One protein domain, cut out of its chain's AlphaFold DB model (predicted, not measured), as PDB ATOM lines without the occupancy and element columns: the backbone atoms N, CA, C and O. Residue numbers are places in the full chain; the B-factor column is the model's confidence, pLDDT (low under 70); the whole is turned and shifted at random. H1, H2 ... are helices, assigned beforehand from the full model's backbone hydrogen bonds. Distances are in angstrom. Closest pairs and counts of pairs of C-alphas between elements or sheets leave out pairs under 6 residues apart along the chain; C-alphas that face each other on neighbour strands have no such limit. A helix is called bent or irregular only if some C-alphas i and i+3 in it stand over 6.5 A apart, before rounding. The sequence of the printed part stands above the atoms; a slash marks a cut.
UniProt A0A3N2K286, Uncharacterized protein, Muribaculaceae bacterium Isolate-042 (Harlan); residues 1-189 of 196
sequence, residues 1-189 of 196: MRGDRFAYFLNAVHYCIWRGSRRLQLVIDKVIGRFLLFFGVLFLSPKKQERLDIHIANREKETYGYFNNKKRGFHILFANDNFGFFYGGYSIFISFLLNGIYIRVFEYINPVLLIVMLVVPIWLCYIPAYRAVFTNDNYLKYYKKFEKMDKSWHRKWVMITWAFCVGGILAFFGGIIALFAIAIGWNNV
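Overview. This is residues 1 to 189 of the 196 residues of an uncharacterized protein of Muribaculaceae bacterium Isolate-042 (Harlan) (UniProt A0A3N2K286). The model is a wide V: one arm is the later part of the long helix H1, with H2 running back loosely beside it, and the other is H3 with H6 on one side and the bent H4 on the other. The first part of H1 crosses this second arm near the corner, where H5 packs on it. The printed part has 189 residues with six named helices, H1 to H6 in order, and no named strand: all helix. It is loose, with a radius of gyration of the C-alphas of 22.7 A, and spans 76 by 45 by 30 A.

Arrangement. Start at H1, residues 2 to 43; its residues 13 to 22 alone touch H3, residues 74 to 105, at a steep tilt of 57 degrees, C-alphas Trp 18 and Ala 79 being closest at 4.9 A. H6, residues 151 to 184, touches H3 at a shallow tilt of 31 degrees, the same way, closest at C-alphas Gly 100 and Leu 179, 4.2 A. H4, residues 111 to 133, was assigned as one helix by its hydrogen bonds but is bent, C-alphas 118 and 121 being 6.5 A apart; both arms, H4a to residue 118 and H4b from 121, touch H3. H5, residues 135 to 146, touches H1, closest at C-alphas Asn 11 and Tyr 139, 5.6 A. H2, residues 46 to 68, is close to H1 but not clearly touching, and touches H3 only at the corner, closest at C-alphas Phe 67 and Phe 74, 5.3 A. Every O i to N i+4 pair is within hydrogen-bond range in H1, H4a and H6; the counts are 17 of 19 in H2, 25 of 28 in H3, 7 of 9 in H4b and 5 of 8 in H5.

Along the chain. Find C-alpha 2 at (-21.158, -52.946, -16.316); from there H1 runs 61.2 A to C-alpha 43. H2 spans 32.2 A, H3 46.1 A and H6 49.1 A, ending at C-alpha 184, (-19.938, -42.790, 21.566).

Size, cuts and confidence. The C-alphas farthest apart, Pro 46 and Glu 107, are 75.9 A apart. The printed part has no cut, and its five links are tight. Residues 1 to 3 and 189 have pLDDT under 70.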
ATOM      1  N   MET A   1     -21.285 -55.495 -19.981       43.47
ATOM      2  CA  MET A   1     -21.381 -54.014 -20.082       43.47
ATOM      3  C   MET A   1     -21.061 -53.246 -18.786       43.47
ATOM      4  O   MET A   1     -20.405 -52.215 -18.873       43.47
ATOM      5  N   ARG A   2     -21.487 -53.668 -17.577       52.72
ATOM      6  CA  ARG A   2     -21.158 -52.946 -16.316       52.72
ATOM      7  C   ARG A   2     -19.685 -53.121 -15.882       52.72
ATOM      8  O   ARG A   2     -19.075 -52.146 -15.454       52.72
ATOM      9  N   GLY A   3     -19.109 -54.309 -16.099       62.09
ATOM     10  CA  GLY A   3     -17.692 -54.608 -15.832       62.09
ATOM     11  C   GLY A   3     -16.705 -53.769 -16.653       62.09
ATOM     12  O   GLY A   3     -15.731 -53.273 -16.096       62.09
ATOM     13  N   ASP A   4     -17.008 -53.501 -17.929       79.44
ATOM     14  CA  ASP A   4     -16.144 -52.673 -18.786       79.44
ATOM     15  C   ASP A   4     -16.050 -51.225 -18.310       79.44
ATOM     16  O   ASP A   4     -14.977 -50.633 -18.369       79.44
ATOM     17  N   ARG A   5     -17.152 -50.642 -17.813       91.19
ATOM     18  CA  ARG A   5     -17.161 -49.252 -17.325       91.19
ATOM     19  C   ARG A   5     -16.376 -49.096 -16.026       91.19
ATOM     20  O   ARG A   5     -15.626 -48.134 -15.890       91.19
ATOM     21  N   PHE A   6     -16.523 -50.047 -15.103       92.00
ATOM     22  CA  PHE A   6     -15.769 -50.056 -13.849       92.00
ATOM     23  C   PHE A   6     -14.269 -50.239 -14.100       92.00
ATOM     24  O   PHE A   6     -13.464 -49.433 -13.636       92.00
ATOM     25  N   ALA A   7     -13.894 -51.231 -14.915       94.44
ATOM     26  CA  ALA A   7     -12.499 -51.449 -15.278       94.44
ATOM     27  C   ALA A   7     -11.912 -50.256 -16.035       94.44
ATOM     28  O   ALA A   7     -10.811 -49.815 -15.716       94.44
ATOM     29  N   TYR A   8     -12.654 -49.679 -16.981       95.88
ATOM     30  CA  TYR A   8     -12.236 -48.468 -17.677       95.88
ATOM     31  C   TYR A   8     -11.947 -47.321 -16.702       95.88
ATOM     32  O   TYR A   8     -10.901 -46.686 -16.813       95.88
ATOM     33  N   PHE A   9     -12.852 -47.065 -15.751       96.75
ATOM     34  CA  PHE A   9     -12.698 -45.997 -14.763       96.75
ATOM     35  C   PHE A   9     -11.435 -46.189 -13.918       96.75
ATOM     36  O   PHE A   9     -10.596 -45.291 -13.872       96.75
ATOM     37  N   LEU A  10     -11.261 -47.366 -13.310       96.62
ATOM     38  CA  LEU A  10     -10.112 -47.628 -12.442       96.62
ATOM     39  C   LEU A  10      -8.785 -47.571 -13.202       96.62
ATOM     40  O   LEU A  10      -7.824 -46.977 -12.720       96.62
ATOM     41  N   ASN A  11      -8.739 -48.122 -14.417       97.31
ATOM     42  CA  ASN A  11      -7.539 -48.054 -15.245       97.31
ATOM     43  C   ASN A  11      -7.238 -46.621 -15.711       97.31
ATOM     44  O   ASN A  11      -6.070 -46.268 -15.861       97.31
ATOM     45  N   ALA A  12      -8.255 -45.783 -15.937       97.44
ATOM     46  CA  ALA A  12      -8.054 -44.379 -16.294       97.44
ATOM     47  C   ALA A  12      -7.507 -43.565 -15.111       97.44
ATOM     48  O   ALA A  12      -6.579 -42.779 -15.300       97.44
ATOM     49  N   VAL A  13      -8.015 -43.809 -13.897       97.88
ATOM     50  CA  VAL A  13      -7.473 -43.247 -12.649       97.88
ATOM     51  C   VAL A  13      -6.014 -43.665 -12.468       97.88
ATOM     52  O   VAL A  13      -5.136 -42.813 -12.349       97.88
ATOM     53  N   HIS A  14      -5.733 -44.968 -12.530       97.69
ATOM     54  CA  HIS A  14      -4.381 -45.511 -12.383       97.69
ATOM     55  C   HIS A  14      -3.404 -44.937 -13.423       97.69
ATOM     56  O   HIS A  14      -2.314 -44.482 -13.071       97.69
ATOM     57  N   TYR A  15      -3.823 -44.839 -14.689       97.06
ATOM     58  CA  TYR A  15      -3.055 -44.182 -15.751       97.06
ATOM     59  C   TYR A  15      -2.754 -42.712 -15.451       97.06
ATOM     60  O   TYR A  15      -1.637 -42.242 -15.678       97.06
ATOM     61  N   CYS A  16      -3.736 -41.964 -14.951       96.88
ATOM     62  CA  CYS A  16      -3.557 -40.563 -14.600       96.88
ATOM     63  C   CYS A  16      -2.596 -40.377 -13.418       96.88
ATOM     64  O   CYS A  16      -1.804 -39.436 -13.461       96.88
ATOM     65  N   ILE A  17      -2.599 -41.280 -12.430       96.50
ATOM     66  CA  ILE A  17      -1.619 -41.288 -11.330       96.50
ATOM     67  C   ILE A  17      -0.207 -41.516 -11.887       96.50
ATOM     68  O   ILE A  17       0.679 -40.690 -11.660       96.50
ATOM     69  N   TRP A  18      -0.009 -42.564 -12.694       95.75
ATOM     70  CA  TRP A  18       1.279 -42.855 -13.343       95.75
ATOM     71  C   TRP A  18       1.778 -41.697 -14.212       95.75
ATOM     72  O   TRP A  18       2.945 -41.300 -14.171       95.75
ATOM     73  N   ARG A  19       0.891 -41.101 -15.011       94.06
ATOM     74  CA  ARG A  19       1.249 -39.956 -15.852       94.06
ATOM     75  C   ARG A  19       1.579 -38.724 -15.010       94.06
ATOM     76  O   ARG A  19       2.473 -37.960 -15.375       94.06
ATOM     77  N   GLY A  20       0.851 -38.522 -13.914       92.50
ATOM     78  CA  GLY A  20       1.092 -37.462 -12.943       92.50
ATOM     79  C   GLY A  20       2.478 -37.576 -12.319       92.50
ATOM     80  O   GLY A  20       3.233 -36.608 -12.372       92.50
ATOM     81  N   SER A  21       2.860 -38.764 -11.840       92.12
ATOM     82  CA  SER A  21       4.184 -38.994 -11.247       92.12
ATOM     83  C   SER A  21       5.317 -38.752 -12.244       92.12
ATOM     84  O   SER A  21       6.316 -38.134 -11.894       92.12
ATOM     85  N   ARG A  22       5.141 -39.163 -13.510       90.44
ATOM     86  CA  ARG A  22       6.112 -38.880 -14.584       90.44
ATOM     87  C   ARG A  22       6.291 -37.388 -14.826       90.44
ATOM     88  O   ARG A  22       7.410 -36.905 -14.950       90.44
ATOM     89  N   ARG A  23       5.185 -36.645 -14.901       89.06
ATOM     90  CA  ARG A  23       5.233 -35.188 -15.080       89.06
ATOM     91  C   ARG A  23       5.868 -34.490 -13.888       89.06
ATOM     92  O   ARG A  23       6.646 -33.569 -14.094       89.06
ATOM     93  N   LEU A  24       5.539 -34.924 -12.673       86.44
ATOM     94  CA  LEU A  24       6.099 -34.352 -11.457       86.44
ATOM     95  C   LEU A  24       7.613 -34.550 -11.407       86.44
ATOM     96  O   LEU A  24       8.324 -33.587 -11.154       86.44
ATOM     97  N   GLN A  25       8.107 -35.746 -11.740       85.19
ATOM     98  CA  GLN A  25       9.545 -35.989 -11.817       85.19
ATOM     99  C   GLN A  25      10.227 -35.079 -12.840       85.19
ATOM    100  O   GLN A  25      11.188 -34.415 -12.486       85.19
ATOM    101  N   LEU A  26       9.688 -34.937 -14.055       84.75
ATOM    102  CA  LEU A  26      10.265 -34.019 -15.050       84.75
ATOM    103  C   LEU A  26      10.322 -32.562 -14.557       84.75
ATOM    104  O   LEU A  26      11.241 -31.820 -14.902       84.75
ATOM    105  N   VAL A  27       9.334 -32.130 -13.767       84.44
ATOM    106  CA  VAL A  27       9.336 -30.798 -13.146       84.44
ATOM    107  C   VAL A  27      10.404 -30.712 -12.056       84.44
ATOM    108  O   VAL A  27      11.164 -29.746 -12.045       84.44
ATOM    109  N   ILE A  28      10.487 -31.714 -11.178       83.38
ATOM    110  CA  ILE A  28      11.488 -31.795 -10.108       83.38
ATOM    111  C   ILE A  28      12.898 -31.794 -10.704       83.38
ATOM    112  O   ILE A  28      13.703 -30.954 -10.320       83.38
ATOM    113  N   ASP A  29      13.171 -32.640 -11.695       81.81
ATOM    114  CA  ASP A  29      14.469 -32.740 -12.365       81.81
ATOM    115  C   ASP A  29      14.859 -31.405 -13.013       81.81
ATOM    116  O   ASP A  29      15.997 -30.952 -12.896       81.81
ATOM    117  N   LYS A  30      13.899 -30.699 -13.625       82.38
ATOM    118  CA  LYS A  30      14.132 -29.371 -14.210       82.38
ATOM    119  C   LYS A  30      14.435 -28.301 -13.160       82.38
ATOM    120  O   LYS A  30      15.271 -27.431 -13.405       82.38
ATOM    121  N   VAL A  31      13.738 -28.317 -12.023       82.56
ATOM    122  CA  VAL A  31      13.937 -27.344 -10.937       82.56
ATOM    123  C   VAL A  31      15.254 -27.618 -10.213       82.56
ATOM    124  O   VAL A  31      16.074 -26.711 -10.091       82.56
ATOM    125  N   ILE A  32      15.484 -28.866  -9.802       79.94
ATOM    126  CA  ILE A  32      16.708 -29.295  -9.121       79.94
ATOM    127  C   ILE A  32      17.914 -29.115 -10.038       79.94
ATOM    128  O   ILE A  32      18.913 -28.560  -9.601       79.94
ATOM    129  N   GLY A  33      17.825 -29.503 -11.312       78.81
ATOM    130  CA  GLY A  33      18.917 -29.325 -12.269       78.81
ATOM    131  C   GLY A  33      19.321 -27.857 -12.416       78.81
ATOM    132  O   GLY A  33      20.501 -27.530 -12.334       78.81
ATOM    133  N   ARG A  34      18.350 -26.942 -12.537       78.94
ATOM    134  CA  ARG A  34      18.627 -25.493 -12.565       78.94
ATOM    135  C   ARG A  34      19.244 -24.989 -11.268       78.94
ATOM    136  O   ARG A  34      20.155 -24.171 -11.318       78.94
ATOM    137  N   PHE A  35      18.748 -25.463 -10.130       82.12
ATOM    138  CA  PHE A  35      19.282 -25.101  -8.822       82.12
ATOM    139  C   PHE A  35      20.734 -25.574  -8.671       82.12
ATOM    140  O   PHE A  35      21.610 -24.779  -8.355       82.12
ATOM    141  N   LEU A  36      21.024 -26.837  -8.992       80.06
ATOM    142  CA  LEU A  36      22.374 -27.402  -8.945       80.06
ATOM    143  C   LEU A  36      23.338 -26.687  -9.894       80.06
ATOM    144  O   LEU A  36      24.463 -26.406  -9.498       80.06
ATOM    145  N   LEU A  37      22.902 -26.343 -11.109       77.50
ATOM    146  CA  LEU A  37      23.715 -25.578 -12.058       77.50
ATOM    147  C   LEU A  37      23.995 -24.157 -11.558       77.50
ATOM    148  O   LEU A  37      25.121 -23.685 -11.673       77.50
ATOM    149  N   PHE A  38      23.003 -23.491 -10.962       80.44
ATOM    150  CA  PHE A  38      23.170 -22.163 -10.371       80.44
ATOM    151  C   PHE A  38      24.227 -22.167  -9.256       80.44
ATOM    152  O   PHE A  38      25.169 -21.377  -9.292       80.44
ATOM    153  N   PHE A  39      24.128 -23.106  -8.311       79.19
ATOM    154  CA  PHE A  39      25.143 -23.272  -7.265       79.19
ATOM    155  C   PHE A  39      26.483 -23.761  -7.826       79.19
ATOM    156  O   PHE A  39      27.535 -23.359  -7.337       79.19
ATOM    157  N   GLY A  40      26.471 -24.580  -8.877       78.31
ATOM    158  CA  GLY A  40      27.677 -25.024  -9.564       78.31
ATOM    159  C   GLY A  40      28.479 -23.853 -10.129       78.31
ATOM    160  O   GLY A  40      29.670 -23.759  -9.867       78.31
ATOM    161  N   VAL A  41      27.818 -22.914 -10.808       77.38
ATOM    162  CA  VAL A  41      28.460 -21.694 -11.333       77.38
ATOM    163  C   VAL A  41      28.974 -20.785 -10.212       77.38
ATOM    164  O   VAL A  41      30.034 -20.184 -10.351       77.38
ATOM    165  N   LEU A  42      28.242 -20.680  -9.098       82.12
ATOM    166  CA  LEU A  42      28.616 -19.811  -7.975       82.12
ATOM    167  C   LEU A  42      29.778 -20.352  -7.132       82.12
ATOM    168  O   LEU A  42      30.572 -19.566  -6.622       82.12
ATOM    169  N   PHE A  43      29.862 -21.673  -6.948       83.19
ATOM    170  CA  PHE A  43      30.726 -22.281  -5.928       83.19
ATOM    171  C   PHE A  43      31.746 -23.297  -6.465       83.19
ATOM    172  O   PHE A  43      32.645 -23.696  -5.719       83.19
ATOM    173  N   LEU A  44      31.647 -23.748  -7.722       82.94
ATOM    174  CA  LEU A  44      32.561 -24.746  -8.289       82.94
ATOM    175  C   LEU A  44      33.529 -24.127  -9.299       82.94
ATOM    176  O   LEU A  44      33.187 -23.257 -10.089       82.94
ATOM    177  N   SER A  45      34.763 -24.638  -9.310       85.44
ATOM    178  CA  SER A  45      35.697 -24.353 -10.398       85.44
ATOM    179  C   SER A  45      35.256 -25.067 -11.685       85.44
ATOM    180  O   SER A  45      34.640 -26.134 -11.597       85.44
ATOM    181  N   PRO A  46      35.644 -24.574 -12.879       82.62
ATOM    182  CA  PRO A  46      35.224 -25.160 -14.158       82.62
ATOM    183  C   PRO A  46      35.471 -26.676 -14.259       82.62
ATOM    184  O   PRO A  46      34.599 -27.429 -14.677       82.62
ATOM    185  N   LYS A  47      36.620 -27.156 -13.755       83.88
ATOM    186  CA  LYS A  47      36.954 -28.595 -13.718       83.88
ATOM    187  C   LYS A  47      36.025 -29.422 -12.820       83.88
ATOM    188  O   LYS A  47      35.819 -30.606 -13.070       83.88
ATOM    189  N   LYS A  48      35.521 -28.848 -11.722       82.44
ATOM    190  CA  LYS A  48      34.570 -29.527 -10.824       82.44
ATOM    191  C   LYS A  48      33.153 -29.492 -11.394       82.44
ATOM    192  O   LYS A  48      32.418 -30.454 -11.203       82.44
ATOM    193  N   GLN A  49      32.804 -28.425 -12.108       80.38
ATOM    194  CA  GLN A  49      31.528 -28.294 -12.804       80.38
ATOM    195  C   GLN A  49      31.397 -29.322 -13.937       80.38
ATOM    196  O   GLN A  49      30.429 -30.071 -13.960       80.38
ATOM    197  N   GLU A  50      32.426 -29.478 -14.772       84.25
ATOM    198  CA  GLU A  50      32.454 -30.499 -15.832       84.25
ATOM    199  C   GLU A  50      32.290 -31.926 -15.273       84.25
ATOM    200  O   GLU A  50      31.542 -32.744 -15.807       84.25
ATOM    201  N   ARG A  51      32.930 -32.226 -14.133       83.56
ATOM    202  CA  ARG A  51      32.749 -33.513 -13.438       83.56
ATOM    203  C   ARG A  51      31.322 -33.715 -12.929       83.56
ATOM    204  O   ARG A  51      30.831 -34.843 -12.965       83.56
ATOM    205  N   LEU A  52      30.677 -32.656 -12.438       82.06
ATOM    206  CA  LEU A  52      29.288 -32.708 -11.986       82.06
ATOM    207  C   LEU A  52      28.346 -32.984 -13.164       82.06
ATOM    208  O   LEU A  52      27.490 -33.858 -13.048       82.06
ATOM    209  N   ASP A  53      28.553 -32.323 -14.302       81.62
ATOM    210  CA  ASP A  53      27.748 -32.521 -15.511       81.62
ATOM    211  C   ASP A  53      27.861 -33.960 -16.040       81.62
ATOM    212  O   ASP A  53      26.849 -34.606 -16.322       81.62
ATOM    213  N   ILE A  54      29.080 -34.514 -16.082       84.31
ATOM    214  CA  ILE A  54      29.316 -35.921 -16.450       84.31
ATOM    215  C   ILE A  54      28.606 -36.868 -15.474       84.31
ATOM    216  O   ILE A  54      27.990 -37.849 -15.896       84.31
ATOM    217  N   HIS A  55      28.669 -36.589 -14.170       81.06
ATOM    218  CA  HIS A  55      28.013 -37.418 -13.161       81.06
ATOM    219  C   HIS A  55      26.485 -37.388 -13.300       81.06
ATOM    220  O   HIS A  55      25.849 -38.441 -13.251       81.06
ATOM    221  N   ILE A  56      25.895 -36.209 -13.530       80.62
ATOM    222  CA  ILE A  56      24.456 -36.054 -13.773       80.62
ATOM    223  C   ILE A  56      24.042 -36.836 -15.028       80.62
ATOM    224  O   ILE A  56      23.091 -37.618 -14.967       80.62
ATOM    225  N   ALA A  57      24.785 -36.702 -16.129       81.50
ATOM    226  CA  ALA A  57      24.496 -37.399 -17.383       81.50
ATOM    227  C   ALA A  57      24.606 -38.930 -17.254       81.50
ATOM    228  O   ALA A  57      23.785 -39.670 -17.804       81.50
ATOM    229  N   ASN A  58      25.597 -39.428 -16.510       83.81
ATOM    230  CA  ASN A  58      25.741 -40.862 -16.251       83.81
ATOM    231  C   ASN A  58      24.610 -41.391 -15.362       83.81
ATOM    232  O   ASN A  58      24.013 -42.419 -15.681       83.81
ATOM    233  N   ARG A  59      24.242 -40.654 -14.309       78.31
ATOM    234  CA  ARG A  59      23.125 -41.007 -13.424       78.31
ATOM    235  C   ARG A  59      21.792 -41.049 -14.170       78.31
ATOM    236  O   ARG A  59      20.963 -41.923 -13.916       78.31
ATOM    237  N   GLU A  60      21.574 -40.124 -15.101       79.19
ATOM    238  CA  GLU A  60      20.386 -40.122 -15.954       79.19
ATOM    239  C   GLU A  60      20.333 -41.385 -16.821       79.19
ATOM    240  O   GLU A  60      19.304 -42.058 -16.854       79.19
ATOM    241  N   LYS A  61      21.452 -41.778 -17.448       80.44
ATOM    242  CA  LYS A  61      21.531 -43.018 -18.241       80.44
ATOM    243  C   LYS A  61      21.260 -44.268 -17.404       80.44
ATOM    244  O   LYS A  61      20.489 -45.124 -17.833       80.44
ATOM    245  N   GLU A  62      21.852 -44.361 -16.217       80.38
ATOM    246  CA  GLU A  62      21.669 -45.499 -15.305       80.38
ATOM    247  C   GLU A  62      20.220 -45.619 -14.818       80.38
ATOM    248  O   GLU A  62      19.662 -46.714 -14.737       80.38
ATOM    249  N   THR A  63      19.574 -44.488 -14.532       80.25
ATOM    250  CA  THR A  63      18.216 -44.476 -13.977       80.25
ATOM    251  C   THR A  63      17.119 -44.438 -15.044       80.25
ATOM    252  O   THR A  63      15.959 -44.735 -14.744       80.25
ATOM    253  N   TYR A  64      17.458 -44.172 -16.310       79.88
ATOM    254  CA  TYR A  64      16.511 -44.093 -17.425       79.88
ATOM    255  C   TYR A  64      15.641 -45.349 -17.552       79.88
ATOM    256  O   TYR A  64      14.415 -45.259 -17.681       79.88
ATOM    257  N   GLY A  65      16.264 -46.532 -17.493       79.62
ATOM    258  CA  GLY A  65      15.553 -47.809 -17.568       79.62
ATOM    259  C   GLY A  65      14.604 -48.012 -16.385       79.62
ATOM    260  O   GLY A  65      13.480 -48.479 -16.566       79.62
ATOM    261  N   TYR A  66      15.019 -47.592 -15.189       83.75
ATOM    262  CA  TYR A  66      14.221 -47.686 -13.969       83.75
ATOM    263  C   TYR A  66      12.993 -46.769 -13.999       83.75
ATOM    264  O   TYR A  66      11.900 -47.200 -13.643       83.75
ATOM    265  N   PHE A  67      13.110 -45.533 -14.482       83.81
ATOM    266  CA  PHE A  67      11.962 -44.624 -14.540       83.81
ATOM    267  C   PHE A  67      11.015 -44.915 -15.713       83.81
ATOM    268  O   PHE A  67       9.802 -44.746 -15.584       83.81
ATOM    269  N   ASN A  68      11.520 -45.406 -16.849       79.00
ATOM    270  CA  ASN A  68      10.695 -45.621 -18.044       79.00
ATOM    271  C   ASN A  68      10.088 -47.027 -18.167       79.00
ATOM    272  O   ASN A  68       9.227 -47.248 -19.026       79.00
ATOM    273  N   ASN A  69      10.470 -47.978 -17.309       85.25
ATOM    274  CA  ASN A  69       9.896 -49.320 -17.322       85.25
ATOM    275  C   ASN A  69       8.423 -49.309 -16.865       85.25
ATOM    276  O   ASN A  69       8.102 -49.062 -15.705       85.25
ATOM    277  N   LYS A  70       7.507 -49.640 -17.781       81.06
ATOM    278  CA  LYS A  70       6.053 -49.632 -17.532       81.06
ATOM    279  C   LYS A  70       5.533 -50.810 -16.693       81.06
ATOM    280  O   LYS A  70       4.351 -50.814 -16.385       81.06
ATOM    281  N   LYS A  71       6.371 -51.796 -16.346       84.25
ATOM    282  CA  LYS A  71       6.000 -52.969 -15.525       84.25
ATOM    283  C   LYS A  71       6.629 -52.973 -14.135       84.25
ATOM    284  O   LYS A  71       5.986 -53.375 -13.175       84.25
ATOM    285  N   ARG A  72       7.896 -52.568 -14.041       83.75
ATOM    286  CA  ARG A  72       8.692 -52.609 -12.799       83.75
ATOM    287  C   ARG A  72       9.400 -51.295 -12.479       83.75
ATOM    288  O   ARG A  72      10.246 -51.258 -11.597       83.75
ATOM    289  N   GLY A  73       9.110 -50.239 -13.229       88.19
ATOM    290  CA  GLY A  73       9.729 -48.945 -13.004       88.19
ATOM    291  C   GLY A  73       9.134 -48.179 -11.831       88.19
ATOM    292  O   GLY A  73       8.020 -48.451 -11.383       88.19
ATOM    293  N   PHE A  74       9.856 -47.160 -11.373       89.62
ATOM    294  CA  PHE A  74       9.448 -46.345 -10.228       89.62
ATOM    295  C   PHE A  74       8.018 -45.816 -10.346       89.62
ATOM    296  O   PHE A  74       7.203 -45.993  -9.449       89.62
ATOM    297  N   HIS A  75       7.684 -45.196 -11.479       91.38
ATOM    298  CA  HIS A  75       6.385 -44.552 -11.653       91.38
ATOM    299  C   HIS A  75       5.217 -45.523 -11.664       91.38
ATOM    300  O   HIS A  75       4.112 -45.140 -11.291       91.38
ATOM    301  N   ILE A  76       5.432 -46.754 -12.137       93.25
ATOM    302  CA  ILE A  76       4.362 -47.745 -12.131       93.25
ATOM    303  C   ILE A  76       4.162 -48.310 -10.728       93.25
ATOM    304  O   ILE A  76       3.023 -48.411 -10.293       93.25
ATOM    305  N   LEU A  77       5.245 -48.573  -9.988       92.12
ATOM    306  CA  LEU A  77       5.162 -48.968  -8.580       92.12
ATOM    307  C   LEU A  77       4.477 -47.877  -7.753       92.12
ATOM    308  O   LEU A  77       3.475 -48.139  -7.097       92.12
ATOM    309  N   PHE A  78       4.913 -46.629  -7.921       93.12
ATOM    310  CA  PHE A  78       4.282 -45.470  -7.302       93.12
ATOM    311  C   PHE A  78       2.787 -45.383  -7.637       93.12
ATOM    312  O   PHE A  78       1.970 -45.130  -6.755       93.12
ATOM    313  N   ALA A  79       2.403 -45.611  -8.896       95.50
ATOM    314  CA  ALA A  79       0.999 -45.603  -9.290       95.50
ATOM    315  C   ALA A  79       0.197 -46.758  -8.679       95.50
ATOM    316  O   ALA A  79      -0.949 -46.543  -8.292       95.50
ATOM    317  N   ASN A  80       0.783 -47.953  -8.573       94.62
ATOM    318  CA  ASN A  80       0.153 -49.113  -7.943       94.62
ATOM    319  C   ASN A  80      -0.132 -48.842  -6.462       94.62
ATOM    320  O   ASN A  80      -1.270 -49.013  -6.025       94.62
ATOM    321  N   ASP A  81       0.873 -48.359  -5.731       93.31
ATOM    322  CA  ASP A  81       0.776 -48.099  -4.294       93.31
ATOM    323  C   ASP A  81      -0.220 -46.976  -4.003       93.31
ATOM    324  O   ASP A  81      -1.124 -47.140  -3.185       93.31
ATOM    325  N   ASN A  82      -0.132 -45.858  -4.732       95.00
ATOM    326  CA  ASN A  82      -1.063 -44.742  -4.560       95.00
ATOM    327  C   ASN A  82      -2.494 -45.127  -4.945       95.00
ATOM    328  O   ASN A  82      -3.436 -44.769  -4.244       95.00
ATOM    329  N   PHE A  83      -2.679 -45.873  -6.038       96.56
ATOM    330  CA  PHE A  83      -4.000 -46.374  -6.404       96.56
ATOM    331  C   PHE A  83      -4.579 -47.261  -5.298       96.56
ATOM    332  O   PHE A  83      -5.730 -47.068  -4.910       96.56
ATOM    333  N   GLY A  84      -3.777 -48.191  -4.766       94.12
ATOM    334  CA  GLY A  84      -4.166 -49.052  -3.653       94.12
ATOM    335  C   GLY A  84      -4.527 -48.255  -2.400       94.12
ATOM    336  O   GLY A  84      -5.579 -48.498  -1.815       94.12
ATOM    337  N   PHE A  85      -3.715 -47.262  -2.039       94.25
ATOM    338  CA  PHE A  85      -3.945 -46.383  -0.895       94.25
ATOM    339  C   PHE A  85      -5.257 -45.594  -1.021       94.25
ATOM    340  O   PHE A  85      -6.124 -45.687  -0.151       94.25
ATOM    341  N   PHE A  86      -5.454 -44.867  -2.129       96.50
ATOM    342  CA  PHE A  86      -6.656 -44.051  -2.323       96.50
ATOM    343  C   PHE A  86      -7.921 -44.901  -2.463       96.50
ATOM    344  O   PHE A  86      -8.948 -44.570  -1.875       96.50
ATOM    345  N   TYR A  87      -7.851 -46.019  -3.193       95.94
ATOM    346  CA  TYR A  87      -8.974 -46.952  -3.291       95.94
ATOM    347  C   TYR A  87      -9.293 -47.598  -1.931       95.94
ATOM    348  O   TYR A  87     -10.460 -47.749  -1.561       95.94
ATOM    349  N   GLY A  88      -8.255 -47.939  -1.165       94.94
ATOM    350  CA  GLY A  88      -8.359 -48.512   0.174       94.94
ATOM    351  C   GLY A  88      -9.118 -47.612   1.145       94.94
ATOM    352  O   GLY A  88      -9.942 -48.120   1.900       94.94
ATOM    353  N   GLY A  89      -8.942 -46.289   1.059       95.56
ATOM    354  CA  GLY A  89      -9.675 -45.321   1.887       95.56
ATOM    355  C   GLY A  89     -11.199 -45.484   1.819       95.56
ATOM    356  O   GLY A  89     -11.869 -45.493   2.852       95.56
ATOM    357  N   TYR A  90     -11.751 -45.734   0.627       95.94
ATOM    358  CA  TYR A  90     -13.186 -45.995   0.454       95.94
ATOM    359  C   TYR A  90     -13.646 -47.313   1.091       95.94
ATOM    360  O   TYR A  90     -14.768 -47.410   1.578       95.94
ATOM    361  N   SER A  91     -12.788 -48.331   1.093       94.88
ATOM    362  CA  SER A  91     -13.111 -49.648   1.661       94.88
ATOM    363  C   SER A  91     -12.998 -49.639   3.192       94.88
ATOM    364  O   SER A  91     -13.822 -50.219   3.903       94.88
ATOM    365  N   ILE A  92     -12.001 -48.917   3.711       95.50
ATOM    366  CA  ILE A  92     -11.803 -48.676   5.143       95.50
ATOM    367  C   ILE A  92     -12.973 -47.874   5.724       95.50
ATOM    368  O   ILE A  92     -13.429 -48.188   6.818       95.50
ATOM    369  N   PHE A  93     -13.523 -46.905   4.985       96.75
ATOM    370  CA  PHE A  93     -14.713 -46.164   5.415       96.75
ATOM    371  C   PHE A  93     -15.880 -47.090   5.797       96.75
ATOM    372  O   PHE A  93     -16.442 -46.966   6.881       96.75
ATOM    373  N   ILE A  94     -16.202 -48.066   4.939       96.12
ATOM    374  CA  ILE A  94     -17.258 -49.061   5.203       96.12
ATOM    375  C   ILE A  94     -16.929 -49.864   6.465       96.12
ATOM    376  O   ILE A  94     -17.794 -50.102   7.305       96.12
ATOM    377  N   SER A  95     -15.665 -50.247   6.610       96.38
ATOM    378  CA  SER A  95     -15.179 -51.008   7.759       96.38
ATOM    379  C   SER A  95     -15.363 -50.247   9.075       96.38
ATOM    380  O   SER A  95     -15.807 -50.816  10.071       96.38
ATOM    381  N   PHE A  96     -15.079 -48.944   9.074       96.88
ATOM    382  CA  PHE A  96     -15.283 -48.079  10.229       96.88
ATOM    383  C   PHE A  96     -16.760 -47.858  10.561       96.88
ATOM    384  O   PHE A  96     -17.115 -47.882  11.737       96.88
ATOM    385  N   LEU A  97     -17.638 -47.739   9.559       96.12
ATOM    386  CA  LEU A  97     -19.085 -47.692   9.804       96.12
ATOM    387  C   LEU A  97     -19.584 -48.960  10.505       96.12
ATOM    388  O   LEU A  97     -20.300 -48.869  11.501       96.12
ATOM    389  N   LEU A  98     -19.179 -50.138  10.019       95.50
ATOM    390  CA  LEU A  98     -19.571 -51.421  10.612       95.50
ATOM    391  C   LEU A  98     -19.080 -51.553  12.055       95.50
ATOM    392  O   LEU A  98     -19.857 -51.918  12.934       95.50
ATOM    393  N   ASN A  99     -17.818 -51.198  12.307       95.31
ATOM    394  CA  ASN A  99     -17.254 -51.220  13.654       95.31
ATOM    395  C   ASN A  99     -17.976 -50.241  14.593       95.31
ATOM    396  O   ASN A  99     -18.261 -50.595  15.732       95.31
ATOM    397  N   GLY A 100     -18.322 -49.038  14.124       94.38
ATOM    398  CA  GLY A 100     -19.028 -48.043  14.933       94.38
ATOM    399  C   GLY A 100     -20.408 -48.541  15.358       94.38
ATOM    400  O   GLY A 100     -20.762 -48.463  16.532       94.38
ATOM    401  N   ILE A 101     -21.158 -49.124  14.415       94.25
ATOM    402  CA  ILE A 101     -22.470 -49.734  14.682       94.25
ATOM    403  C   ILE A 101     -22.330 -50.885  15.677       94.25
ATOM    404  O   ILE A 101     -23.093 -50.962  16.634       94.25
ATOM    405  N   TYR A 102     -21.350 -51.765  15.472       94.50
ATOM    406  CA  TYR A 102     -21.117 -52.892  16.365       94.50
ATOM    407  C   TYR A 102     -20.814 -52.434  17.797       94.50
ATOM    408  O   TYR A 102     -21.439 -52.919  18.734       94.50
ATOM    409  N   ILE A 103     -19.945 -51.436  17.970       94.06
ATOM    410  CA  ILE A 103     -19.642 -50.882  19.297       94.06
ATOM    411  C   ILE A 103     -20.879 -50.258  19.947       94.06
ATOM    412  O   ILE A 103     -21.072 -50.372  21.151       94.06
ATOM    413  N   ARG A 104     -21.735 -49.603  19.157       92.06
ATOM    414  CA  ARG A 104     -22.936 -48.938  19.668       92.06
ATOM    415  C   ARG A 104     -24.031 -49.909  20.109       92.06
ATOM    416  O   ARG A 104     -24.777 -49.593  21.030       92.06
ATOM    417  N   VAL A 105     -24.186 -51.024  19.398       93.06
ATOM    418  CA  VAL A 105     -25.320 -51.948  19.569       93.06
ATOM    419  C   VAL A 105     -25.030 -53.034  20.604       93.06
ATOM    420  O   VAL A 105     -25.955 -53.495  21.265       93.06
ATOM    421  N   PHE A 106     -23.774 -53.456  20.745       90.69
ATOM    422  CA  PHE A 106     -23.411 -54.594  21.586       90.69
ATOM    423  C   PHE A 106     -22.721 -54.139  22.872       90.69
ATOM    424  O   PHE A 106     -21.742 -53.402  22.835       90.69
ATOM    425  N   GLU A 107     -23.200 -54.634  24.013       82.75
ATOM    426  CA  GLU A 107     -22.624 -54.325  25.330       82.75
ATOM    427  C   GLU A 107     -21.238 -54.961  25.530       82.75
ATOM    428  O   GLU A 107     -20.382 -54.401  26.213       82.75
ATOM    429  N   TYR A 108     -20.996 -56.124  24.912       89.31
ATOM    430  CA  TYR A 108     -19.715 -56.825  24.964       89.31
ATOM    431  C   TYR A 108     -18.984 -56.753  23.624       89.31
ATOM    432  O   TYR A 108     -19.442 -57.279  22.607       89.31
ATOM    433  N   ILE A 109     -17.796 -56.152  23.642       91.44
ATOM    434  CA  ILE A 109     -16.987 -55.941  22.444       91.44
ATOM    435  C   ILE A 109     -15.970 -57.067  22.285       91.44
ATOM    436  O   ILE A 109     -14.937 -57.093  22.949       91.44
ATOM    437  N   ASN A 110     -16.239 -57.982  21.354       94.06
ATOM    438  CA  ASN A 110     -15.270 -58.997  20.936       94.06
ATOM    439  C   ASN A 110     -14.183 -58.403  19.999       94.06
ATOM    440  O   ASN A 110     -14.518 -58.013  18.874       94.06
ATOM    441  N   PRO A 111     -12.888 -58.396  20.388       92.75
ATOM    442  CA  PRO A 111     -11.804 -57.844  19.567       92.75
ATOM    443  C   PRO A 111     -11.575 -58.582  18.243       92.75
ATOM    444  O   PRO A 111     -11.219 -57.962  17.243       92.75
ATOM    445  N   VAL A 112     -11.809 -59.899  18.208       95.38
ATOM    446  CA  VAL A 112     -11.695 -60.694  16.975       95.38
ATOM    447  C   VAL A 112     -12.729 -60.218  15.961       95.38
ATOM    448  O   VAL A 112     -12.411 -60.061  14.784       95.38
ATOM    449  N   LEU A 113     -13.951 -59.926  16.415       94.12
ATOM    450  CA  LEU A 113     -15.006 -59.472  15.520       94.12
ATOM    451  C   LEU A 113     -14.737 -58.063  14.970       94.12
ATOM    452  O   LEU A 113     -14.989 -57.836  13.790       94.12
ATOM    453  N   LEU A 114     -14.140 -57.163  15.763       93.75
ATOM    454  CA  LEU A 114     -13.680 -55.853  15.278       93.75
ATOM    455  C   LEU A 114     -12.663 -55.997  14.134       93.75
ATOM    456  O   LEU A 114     -12.790 -55.355  13.089       93.75
ATOM    457  N   ILE A 115     -11.679 -56.893  14.291       95.31
ATOM    458  CA  ILE A 115     -10.673 -57.170  13.255       95.31
ATOM    459  C   ILE A 115     -11.330 -57.770  12.008       95.31
ATOM    460  O   ILE A 115     -11.016 -57.361  10.892       95.31
ATOM    461  N   VAL A 116     -12.273 -58.702  12.168       95.62
ATOM    462  CA  VAL A 116     -13.017 -59.283  11.037       95.62
ATOM    463  C   VAL A 116     -13.805 -58.201  10.291       95.62
ATOM    464  O   VAL A 116     -13.720 -58.125   9.064       95.62
ATOM    465  N   MET A 117     -14.505 -57.322  11.011       94.75
ATOM    466  CA  MET A 117     -15.233 -56.185  10.434       94.75
ATOM    467  C   MET A 117     -14.309 -55.137   9.804       94.75
ATOM    468  O   MET A 117     -14.762 -54.358   8.967       94.75
ATOM    469  N   LEU A 118     -13.025 -55.120  10.172       94.00
ATOM    470  CA  LEU A 118     -12.008 -54.300   9.525       94.00
ATOM    471  C   LEU A 118     -11.497 -54.934   8.224       94.00
ATOM    472  O   LEU A 118     -11.452 -54.286   7.184       94.00
ATOM    473  N   VAL A 119     -11.105 -56.206   8.268       94.62
ATOM    474  CA  VAL A 119     -10.384 -56.868   7.170       94.62
ATOM    475  C   VAL A 119     -11.320 -57.315   6.047       94.62
ATOM    476  O   VAL A 119     -10.986 -57.156   4.872       94.62
ATOM    477  N   VAL A 120     -12.493 -57.866   6.380       95.31
ATOM    478  CA  VAL A 120     -13.400 -58.462   5.386       95.31
ATOM    479  C   VAL A 120     -13.885 -57.438   4.354       95.31
ATOM    480  O   VAL A 120     -13.768 -57.733   3.161       95.31
ATOM    481  N   PRO A 121     -14.368 -56.234   4.725       94.50
ATOM    482  CA  PRO A 121     -14.812 -55.262   3.728       94.50
ATOM    483  C   PRO A 121     -13.662 -54.773   2.844       94.50
ATOM    484  O   PRO A 121     -13.830 -54.675   1.630       94.50
ATOM    485  N   ILE A 122     -12.475 -54.542   3.421       93.00
ATOM    486  CA  ILE A 122     -11.275 -54.165   2.659       93.00
ATOM    487  C   ILE A 122     -10.962 -55.230   1.607       93.00
ATOM    488  O   ILE A 122     -10.796 -54.910   0.429       93.00
ATOM    489  N   TRP A 123     -10.930 -56.499   2.013       93.00
ATOM    490  CA  TRP A 123     -10.632 -57.611   1.118       93.00
ATOM    491  C   TRP A 123     -11.692 -57.766   0.015       93.00
ATOM    492  O   TRP A 123     -11.345 -57.843  -1.167       93.00
ATOM    493  N   LEU A 124     -12.982 -57.725   0.371       94.31
ATOM    494  CA  LEU A 124     -14.099 -57.841  -0.574       94.31
ATOM    495  C   LEU A 124     -14.128 -56.707  -1.605       94.31
ATOM    496  O   LEU A 124     -14.376 -56.961  -2.784       94.31
ATOM    497  N   CYS A 125     -13.856 -55.468  -1.190       93.31
ATOM    498  CA  CYS A 125     -13.789 -54.326  -2.098       93.31
ATOM    499  C   CYS A 125     -12.524 -54.352  -2.969       93.31
ATOM    500  O   CYS A 125     -12.574 -53.968  -4.139       93.31
ATOM    501  N   TYR A 126     -11.394 -54.832  -2.442       91.56
ATOM    502  CA  TYR A 126     -10.127 -54.832  -3.173       91.56
ATOM    503  C   TYR A 126     -10.074 -55.877  -4.296       91.56
ATOM    504  O   TYR A 126      -9.551 -55.578  -5.368       91.56
ATOM    505  N   ILE A 127     -10.656 -57.071  -4.116       92.56
ATOM    506  CA  ILE A 127     -10.667 -58.135  -5.145       92.56
ATOM    507  C   ILE A 127     -11.144 -57.645  -6.525       92.56
ATOM    508  O   ILE A 127     -10.413 -57.838  -7.504       92.56
ATOM    509  N   PRO A 128     -12.340 -57.040  -6.677       92.25
ATOM    510  CA  PRO A 128     -12.818 -56.606  -7.984       92.25
ATOM    511  C   PRO A 128     -11.954 -55.486  -8.575       92.25
ATOM    512  O   PRO A 128     -11.730 -55.481  -9.787       92.25
ATOM    513  N   ALA A 129     -11.425 -54.575  -7.753       93.56
ATOM    514  CA  ALA A 129     -10.520 -53.524  -8.214       93.56
ATOM    515  C   ALA A 129      -9.186 -54.097  -8.710       93.56
ATOM    516  O   ALA A 129      -8.724 -53.755  -9.802       93.56
ATOM    517  N   TYR A 130      -8.615 -55.039  -7.958       92.56
ATOM    518  CA  TYR A 130      -7.398 -55.743  -8.335       92.56
ATOM    519  C   TYR A 130      -7.578 -56.504  -9.649       92.56
ATOM    520  O   TYR A 130      -6.756 -56.395 -10.562       92.56
ATOM    521  N   ARG A 131      -8.697 -57.227  -9.786       92.62
ATOM    522  CA  ARG A 131      -9.035 -57.948 -11.018       92.62
ATOM    523  C   ARG A 131      -9.170 -57.022 -12.219       92.62
ATOM    524  O   ARG A 131      -8.714 -57.354 -13.309       92.62
ATOM    525  N   ALA A 132      -9.764 -55.852 -12.023       93.81
ATOM    526  CA  ALA A 132      -9.976 -54.885 -13.086       93.81
ATOM    527  C   ALA A 132      -8.676 -54.234 -13.594       93.81
ATOM    528  O   ALA A 132      -8.552 -53.981 -14.796       93.81
ATOM    529  N   VAL A 133      -7.722 -53.956 -12.700       94.19
ATOM    530  CA  VAL A 133      -6.514 -53.175 -13.021       94.19
ATOM    531  C   VAL A 133      -5.289 -54.062 -13.239       94.19
ATOM    532  O   VAL A 133      -4.615 -53.937 -14.262       94.19
ATOM    533  N   PHE A 134      -5.003 -54.982 -12.318       93.12
ATOM    534  CA  PHE A 134      -3.697 -55.648 -12.233       93.12
ATOM    535  C   PHE A 134      -3.652 -57.048 -12.849       93.12
ATOM    536  O   PHE A 134      -2.578 -57.514 -13.224       93.12
ATOM    537  N   THR A 135      -4.794 -57.725 -13.005       91.75
ATOM    538  CA  THR A 135      -4.810 -59.084 -13.576       91.75
ATOM    539  C   THR A 135      -4.252 -59.090 -14.997       91.75
ATOM    540  O   THR A 135      -4.722 -58.345 -15.852       91.75
ATOM    541  N   ASN A 136      -3.259 -59.942 -15.261       87.94
ATOM    542  CA  ASN A 136      -2.608 -60.076 -16.572       87.94
ATOM    543  C   ASN A 136      -2.085 -58.747 -17.153       87.94
ATOM    544  O   ASN A 136      -2.174 -58.526 -18.364       87.94
ATOM    545  N   ASP A 137      -1.592 -57.845 -16.296       88.94
ATOM    546  CA  ASP A 137      -1.148 -56.499 -16.679       88.94
ATOM    547  C   ASP A 137      -2.212 -55.716 -17.481       88.94
ATOM    548  O   ASP A 137      -1.894 -54.996 -18.435       88.94
ATOM    549  N   ASN A 138      -3.500 -55.872 -17.139       89.25
ATOM    550  CA  ASN A 138      -4.607 -55.281 -17.898       89.25
ATOM    551  C   ASN A 138      -4.459 -53.762 -18.078       89.25
ATOM    552  O   ASN A 138      -4.727 -53.237 -19.164       89.25
ATOM    553  N   TYR A 139      -3.944 -53.068 -17.060       93.06
ATOM    554  CA  TYR A 139      -3.634 -51.641 -17.118       93.06
ATOM    555  C   TYR A 139      -2.765 -51.253 -18.318       93.06
ATOM    556  O   TYR A 139      -3.024 -50.223 -18.936       93.06
ATOM    557  N   LEU A 140      -1.820 -52.090 -18.764       93.50
ATOM    558  CA  LEU A 140      -0.994 -51.786 -19.939       93.50
ATOM    559  C   LEU A 140      -1.811 -51.717 -21.232       93.50
ATOM    560  O   LEU A 140      -1.496 -50.917 -22.119       93.50
ATOM    561  N   LYS A 141      -2.866 -52.532 -21.357       93.25
ATOM    562  CA  LYS A 141      -3.771 -52.493 -22.517       93.25
ATOM    563  C   LYS A 141      -4.520 -51.163 -22.554       93.25
ATOM    564  O   LYS A 141      -4.600 -50.524 -23.604       93.25
ATOM    565  N   TYR A 142      -4.998 -50.713 -21.396       94.38
ATOM    566  CA  TYR A 142      -5.660 -49.420 -21.256       94.38
ATOM    567  C   TYR A 142      -4.701 -48.244 -21.444       94.38
ATOM    568  O   TYR A 142      -5.067 -47.283 -22.112       94.38
ATOM    569  N   TYR A 143      -3.458 -48.331 -20.967       94.31
ATOM    570  CA  TYR A 143      -2.448 -47.285 -21.166       94.31
ATOM    571  C   TYR A 143      -2.223 -47.019 -22.654       94.31
ATOM    572  O   TYR A 143      -2.304 -45.873 -23.080       94.31
ATOM    573  N   LYS A 144      -2.048 -48.071 -23.468       93.69
ATOM    574  CA  LYS A 144      -1.909 -47.934 -24.930       93.69
ATOM    575  C   LYS A 144      -3.108 -47.231 -25.574       93.69
ATOM    576  O   LYS A 144      -2.947 -46.513 -26.558       93.69
ATOM    577  N   LYS A 145      -4.314 -47.449 -25.039       94.88
ATOM    578  CA  LYS A 145      -5.539 -46.775 -25.488       94.88
ATOM    579  C   LYS A 145      -5.565 -45.310 -25.044       94.88
ATOM    580  O   LYS A 145      -5.893 -44.445 -25.846       94.88
ATOM    581  N   PHE A 146      -5.214 -45.028 -23.793       95.94
ATOM    582  CA  PHE A 146      -5.270 -43.688 -23.213       95.94
ATOM    583  C   PHE A 146      -4.151 -42.769 -23.687       95.94
ATOM    584  O   PHE A 146      -4.369 -41.568 -23.771       95.94
ATOM    585  N   GLU A 147      -2.988 -43.300 -24.056       94.56
ATOM    586  CA  GLU A 147      -1.904 -42.529 -24.679       94.56
ATOM    587  C   GLU A 147      -2.321 -41.903 -26.020       94.56
ATOM    588  O   GLU A 147      -1.789 -40.861 -26.390       94.56
ATOM    589  N   LYS A 148      -3.295 -42.505 -26.721       95.69
ATOM    590  CA  LYS A 148      -3.840 -42.014 -27.999       95.69
ATOM    591  C   LYS A 148      -5.018 -41.046 -27.840       95.69
ATOM    592  O   LYS A 148      -5.522 -40.547 -28.841       95.69
ATOM    593  N   MET A 149      -5.497 -40.827 -26.616       95.12
ATOM    594  CA  MET A 149      -6.628 -39.935 -26.361       95.12
ATOM    595  C   MET A 149      -6.212 -38.469 -26.481       95.12
ATOM    596  O   MET A 149      -5.049 -38.103 -26.315       95.12
ATOM    597  N   ASP A 150      -7.187 -37.613 -26.752       95.69
ATOM    598  CA  ASP A 150      -6.961 -36.195 -26.962       95.69
ATOM    599  C   ASP A 150      -6.735 -35.424 -25.641       95.69
ATOM    600  O   ASP A 150      -6.881 -35.925 -24.516       95.69
ATOM    601  N   LYS A 151      -6.369 -34.145 -25.768       94.94
ATOM    602  CA  LYS A 151      -6.081 -33.275 -24.618       94.94
ATOM    603  C   LYS A 151      -7.315 -33.041 -23.736       94.94
ATOM    604  O   LYS A 151      -7.147 -32.915 -22.520       94.94
ATOM    605  N   SER A 152      -8.523 -32.997 -24.308       96.06
ATOM    606  CA  SER A 152      -9.769 -32.809 -23.555       96.06
ATOM    607  C   SER A 152     -10.026 -33.996 -22.636       96.06
ATOM    608  O   SER A 152     -10.215 -33.818 -21.428       96.06
ATOM    609  N   TRP A 153      -9.906 -35.218 -23.170       97.31
ATOM    610  CA  TRP A 153     -10.013 -36.443 -22.383       97.31
ATOM    611  C   TRP A 153      -9.036 -36.439 -21.208       97.31
ATOM    612  O   TRP A 153      -9.418 -36.678 -20.063       97.31
ATOM    613  N   HIS A 154      -7.777 -36.087 -21.464       96.12
ATOM    614  CA  HIS A 154      -6.762 -36.040 -20.421       96.12
ATOM    615  C   HIS A 154      -7.047 -35.006 -19.334       96.12
ATOM    616  O   HIS A 154      -6.849 -35.306 -18.159       96.12
ATOM    617  N   ARG A 155      -7.511 -33.807 -19.702       95.56
ATOM    618  CA  ARG A 155      -7.873 -32.770 -18.727       95.56
ATOM    619  C   ARG A 155      -9.009 -33.250 -17.827       95.56
ATOM    620  O   ARG A 155      -8.903 -33.140 -16.609       95.56
ATOM    621  N   LYS A 156     -10.045 -33.844 -18.425       97.38
ATOM    622  CA  LYS A 156     -11.187 -34.409 -17.700       97.38
ATOM    623  C   LYS A 156     -10.750 -35.498 -16.720       97.38
ATOM    624  O   LYS A 156     -11.108 -35.445 -15.548       97.38
ATOM    625  N   TRP A 157      -9.963 -36.472 -17.172       97.69
ATOM    626  CA  TRP A 157      -9.566 -37.595 -16.319       97.69
ATOM    627  C   TRP A 157      -8.564 -37.220 -15.233       97.69
ATOM    628  O   TRP A 157      -8.604 -37.817 -14.162       97.69
ATOM    629  N   VAL A 158      -7.735 -36.192 -15.441       96.56
ATOM    630  CA  VAL A 158      -6.923 -35.617 -14.358       96.56
ATOM    631  C   VAL A 158      -7.816 -35.049 -13.254       96.56
ATOM    632  O   VAL A 158      -7.579 -35.357 -12.093       96.56
ATOM    633  N   MET A 159      -8.867 -34.296 -13.596       97.00
ATOM    634  CA  MET A 159      -9.806 -33.755 -12.601       97.00
ATOM    635  C   MET A 159     -10.539 -34.866 -11.842       97.00
ATOM    636  O   MET A 159     -10.607 -34.830 -10.617       97.00
ATOM    637  N   ILE A 160     -11.029 -35.885 -12.556       97.56
ATOM    638  CA  ILE A 160     -11.697 -37.046 -11.944       97.56
ATOM    639  C   ILE A 160     -10.741 -37.804 -11.018       97.56
ATOM    640  O   ILE A 160     -11.122 -38.170  -9.913       97.56
ATOM    641  N   THR A 161      -9.496 -38.020 -11.446       97.81
ATOM    642  CA  THR A 161      -8.470 -38.691 -10.632       97.81
ATOM    643  C   THR A 161      -8.163 -37.890  -9.376       97.81
ATOM    644  O   THR A 161      -8.050 -38.466  -8.304       97.81
ATOM    645  N   TRP A 162      -8.083 -36.563  -9.483       96.81
ATOM    646  CA  TRP A 162      -7.867 -35.699  -8.326       96.81
ATOM    647  C   TRP A 162      -9.024 -35.805  -7.327       96.81
ATOM    648  O   TRP A 162      -8.792 -36.042  -6.145       96.81
ATOM    649  N   ALA A 163     -10.268 -35.735  -7.812       97.88
ATOM    650  CA  ALA A 163     -11.458 -35.940  -6.989       97.88
ATOM    651  C   ALA A 163     -11.501 -37.343  -6.358       97.88
ATOM    652  O   ALA A 163     -11.901 -37.478  -5.207       97.88
ATOM    653  N   PHE A 164     -11.050 -38.377  -7.075       97.75
ATOM    654  CA  PHE A 164     -10.915 -39.736  -6.548       97.75
ATOM    655  C   PHE A 164      -9.865 -39.819  -5.428       97.75
ATOM    656  O   PHE A 164     -10.134 -40.377  -4.372       97.75
ATOM    657  N   CYS A 165      -8.678 -39.233  -5.607       97.31
ATOM    658  CA  CYS A 165      -7.641 -39.260  -4.574       97.31
ATOM    659  C   CYS A 165      -8.069 -38.485  -3.318       97.31
ATOM    660  O   CYS A 165      -7.956 -39.000  -2.206       97.31
ATOM    661  N   VAL A 166      -8.618 -37.277  -3.491       97.25
ATOM    662  CA  VAL A 166      -9.170 -36.486  -2.379       97.25
ATOM    663  C   VAL A 166     -10.319 -37.220  -1.710       97.25
ATOM    664  O   VAL A 166     -10.358 -37.301  -0.489       97.25
ATOM    665  N   GLY A 167     -11.231 -37.793  -2.494       97.62
ATOM    666  CA  GLY A 167     -12.348 -38.565  -1.973       97.62
ATOM    667  C   GLY A 167     -11.889 -39.772  -1.157       97.62
ATOM    668  O   GLY A 167     -12.481 -40.037  -0.120       97.62
ATOM    669  N   GLY A 168     -10.812 -40.453  -1.559       96.75
ATOM    670  CA  GLY A 168     -10.219 -41.546  -0.786       96.75
ATOM    671  C   GLY A 168      -9.670 -41.083   0.568       96.75
ATOM    672  O   GLY A 168      -9.934 -41.719   1.587       96.75
ATOM    673  N   ILE A 169      -8.971 -39.941   0.599       97.00
ATOM    674  CA  ILE A 169      -8.481 -39.322   1.845       97.00
ATOM    675  C   ILE A 169      -9.655 -38.921   2.749       97.00
ATOM    676  O   ILE A 169      -9.669 -39.246   3.936       97.00
ATOM    677  N   LEU A 170     -10.655 -38.236   2.188       97.50
ATOM    678  CA  LEU A 170     -11.843 -37.801   2.921       97.50
ATOM    679  C   LEU A 170     -12.657 -38.988   3.440       97.50
ATOM    680  O   LEU A 170     -13.148 -38.930   4.560       97.50
ATOM    681  N   ALA A 171     -12.771 -40.069   2.667       97.38
ATOM    682  CA  ALA A 171     -13.432 -41.293   3.102       97.38
ATOM    683  C   ALA A 171     -12.682 -41.941   4.271       97.38
ATOM    684  O   ALA A 171     -13.309 -42.346   5.243       97.38
ATOM    685  N   PHE A 172     -11.349 -41.981   4.235       96.19
ATOM    686  CA  PHE A 172     -10.562 -42.515   5.345       96.19
ATOM    687  C   PHE A 172     -10.805 -41.737   6.649       96.19
ATOM    688  O   PHE A 172     -11.248 -42.318   7.640       96.19
ATOM    689  N   PHE A 173     -10.585 -40.417   6.643       95.56
ATOM    690  CA  PHE A 173     -10.777 -39.588   7.839       95.56
ATOM    691  C   PHE A 173     -12.245 -39.494   8.260       95.56
ATOM    692  O   PHE A 173     -12.558 -39.605   9.443       95.56
ATOM    693  N   GLY A 174     -13.156 -39.351   7.298       95.56
ATOM    694  CA  GLY A 174     -14.594 -39.357   7.543       95.56
ATOM    695  C   GLY A 174     -15.067 -40.668   8.164       95.56
ATOM    696  O   GLY A 174     -15.965 -40.653   8.995       95.56
ATOM    697  N   GLY A 175     -14.429 -41.790   7.830       95.81
ATOM    698  CA  GLY A 175     -14.724 -43.084   8.434       95.81
ATOM    699  C   GLY A 175     -14.292 -43.149   9.892       95.81
ATOM    700  O   GLY A 175     -15.070 -43.607  10.719       95.81
ATOM    701  N   ILE A 176     -13.110 -42.622  10.229       94.69
ATOM    702  CA  ILE A 176     -12.665 -42.501  11.627       94.69
ATOM    703  C   ILE A 176     -13.658 -41.645  12.420       94.69
ATOM    704  O   ILE A 176     -14.099 -42.041  13.495       94.69
ATOM    705  N   ILE A 177     -14.053 -40.493  11.876       94.12
ATOM    706  CA  ILE A 177     -15.038 -39.615  12.519       94.12
ATOM    707  C   ILE A 177     -16.371 -40.350  12.696       94.12
ATOM    708  O   ILE A 177     -16.947 -40.316  13.780       94.12
ATOM    709  N   ALA A 178     -16.845 -41.052  11.663       93.94
ATOM    710  CA  ALA A 178     -18.097 -41.798  11.708       93.94
ATOM    711  C   ALA A 178     -18.064 -42.946  12.729       93.94
ATOM    712  O   ALA A 178     -19.040 -43.132  13.449       93.94
ATOM    713  N   LEU A 179     -16.944 -43.671  12.845       95.06
ATOM    714  CA  LEU A 179     -16.730 -44.695  13.872       95.06
ATOM    715  C   LEU A 179     -17.019 -44.125  15.264       95.06
ATOM    716  O   LEU A 179     -17.873 -44.652  15.973       95.06
ATOM    717  N   PHE A 180     -16.333 -43.040  15.637       92.25
ATOM    718  CA  PHE A 180     -16.499 -42.423  16.953       92.25
ATOM    719  C   PHE A 180     -17.896 -41.826  17.124       92.25
ATOM    720  O   PHE A 180     -18.559 -42.092  18.124       92.25
ATOM    721  N   ALA A 181     -18.390 -41.095  16.127       92.81
ATOM    722  CA  ALA A 181     -19.725 -40.507  16.153       92.81
ATOM    723  C   ALA A 181     -20.830 -41.536  16.415       92.81
ATOM    724  O   ALA A 181     -21.760 -41.255  17.169       92.81
ATOM    725  N   ILE A 182     -20.730 -42.720  15.808       93.06
ATOM    726  CA  ILE A 182     -21.699 -43.800  16.003       93.06
ATOM    727  C   ILE A 182     -21.471 -44.483  17.355       93.06
ATOM    728  O   ILE A 182     -22.432 -44.682  18.096       93.06
ATOM    729  N   ALA A 183     -20.221 -44.814  17.690       90.25
ATOM    730  CA  ALA A 183     -19.882 -45.573  18.892       90.25
ATOM    731  C   ALA A 183     -20.244 -44.827  20.186       90.25
ATOM    732  O   ALA A 183     -20.953 -45.365  21.036       90.25
ATOM    733  N   ILE A 184     -19.789 -43.578  20.328       86.62
ATOM    734  CA  ILE A 184     -19.938 -42.790  21.566       86.62
ATOM    735  C   ILE A 184     -21.012 -41.698  21.470       86.62
ATOM    736  O   ILE A 184     -21.357 -41.090  22.483       86.62
ATOM    737  N   GLY A 185     -21.585 -41.478  20.284       82.75
ATOM    738  CA  GLY A 185     -22.538 -40.403  20.009       82.75
ATOM    739  C   GLY A 185     -21.843 -39.102  19.602       82.75
ATOM    740  O   GLY A 185     -20.865 -38.689  20.219       82.75
ATOM    741  N   TRP A 186     -22.376 -38.424  18.577       75.50
ATOM    742  CA  TRP A 186     -21.801 -37.198  17.995       75.50
ATOM    743  C   TRP A 186     -21.490 -36.102  19.026       75.50
ATOM    744  O   TRP A 186     -20.449 -35.459  18.943       75.50
ATOM    745  N   ASN A 187     -22.350 -35.940  20.035       74.75
ATOM    746  CA  ASN A 187     -22.196 -34.923  21.082       74.75
ATOM    747  C   ASN A 187     -20.954 -35.126  21.966       74.75
ATOM    748  O   ASN A 187     -20.545 -34.193  22.647       74.75
ATOM    749  N   ASN A 188     -20.365 -36.323  21.946       73.81
ATOM    750  CA  ASN A 188     -19.189 -36.681  22.735       73.81
ATOM    751  C   ASN A 188     -17.904 -36.725  21.886       73.81
ATOM    752  O   ASN A 188     -16.841 -37.096  22.382       73.81
ATOM    753  N   VAL A 189     -17.983 -36.387  20.593       68.94
ATOM    754  CA  VAL A 189     -16.821 -36.351  19.698       68.94
ATOM    755  C   VAL A 189     -16.149 -34.983  19.800       68.94
ATOM    756  O   VAL A 189     -16.595 -34.012  19.194       68.94
TER     757      VAL A 189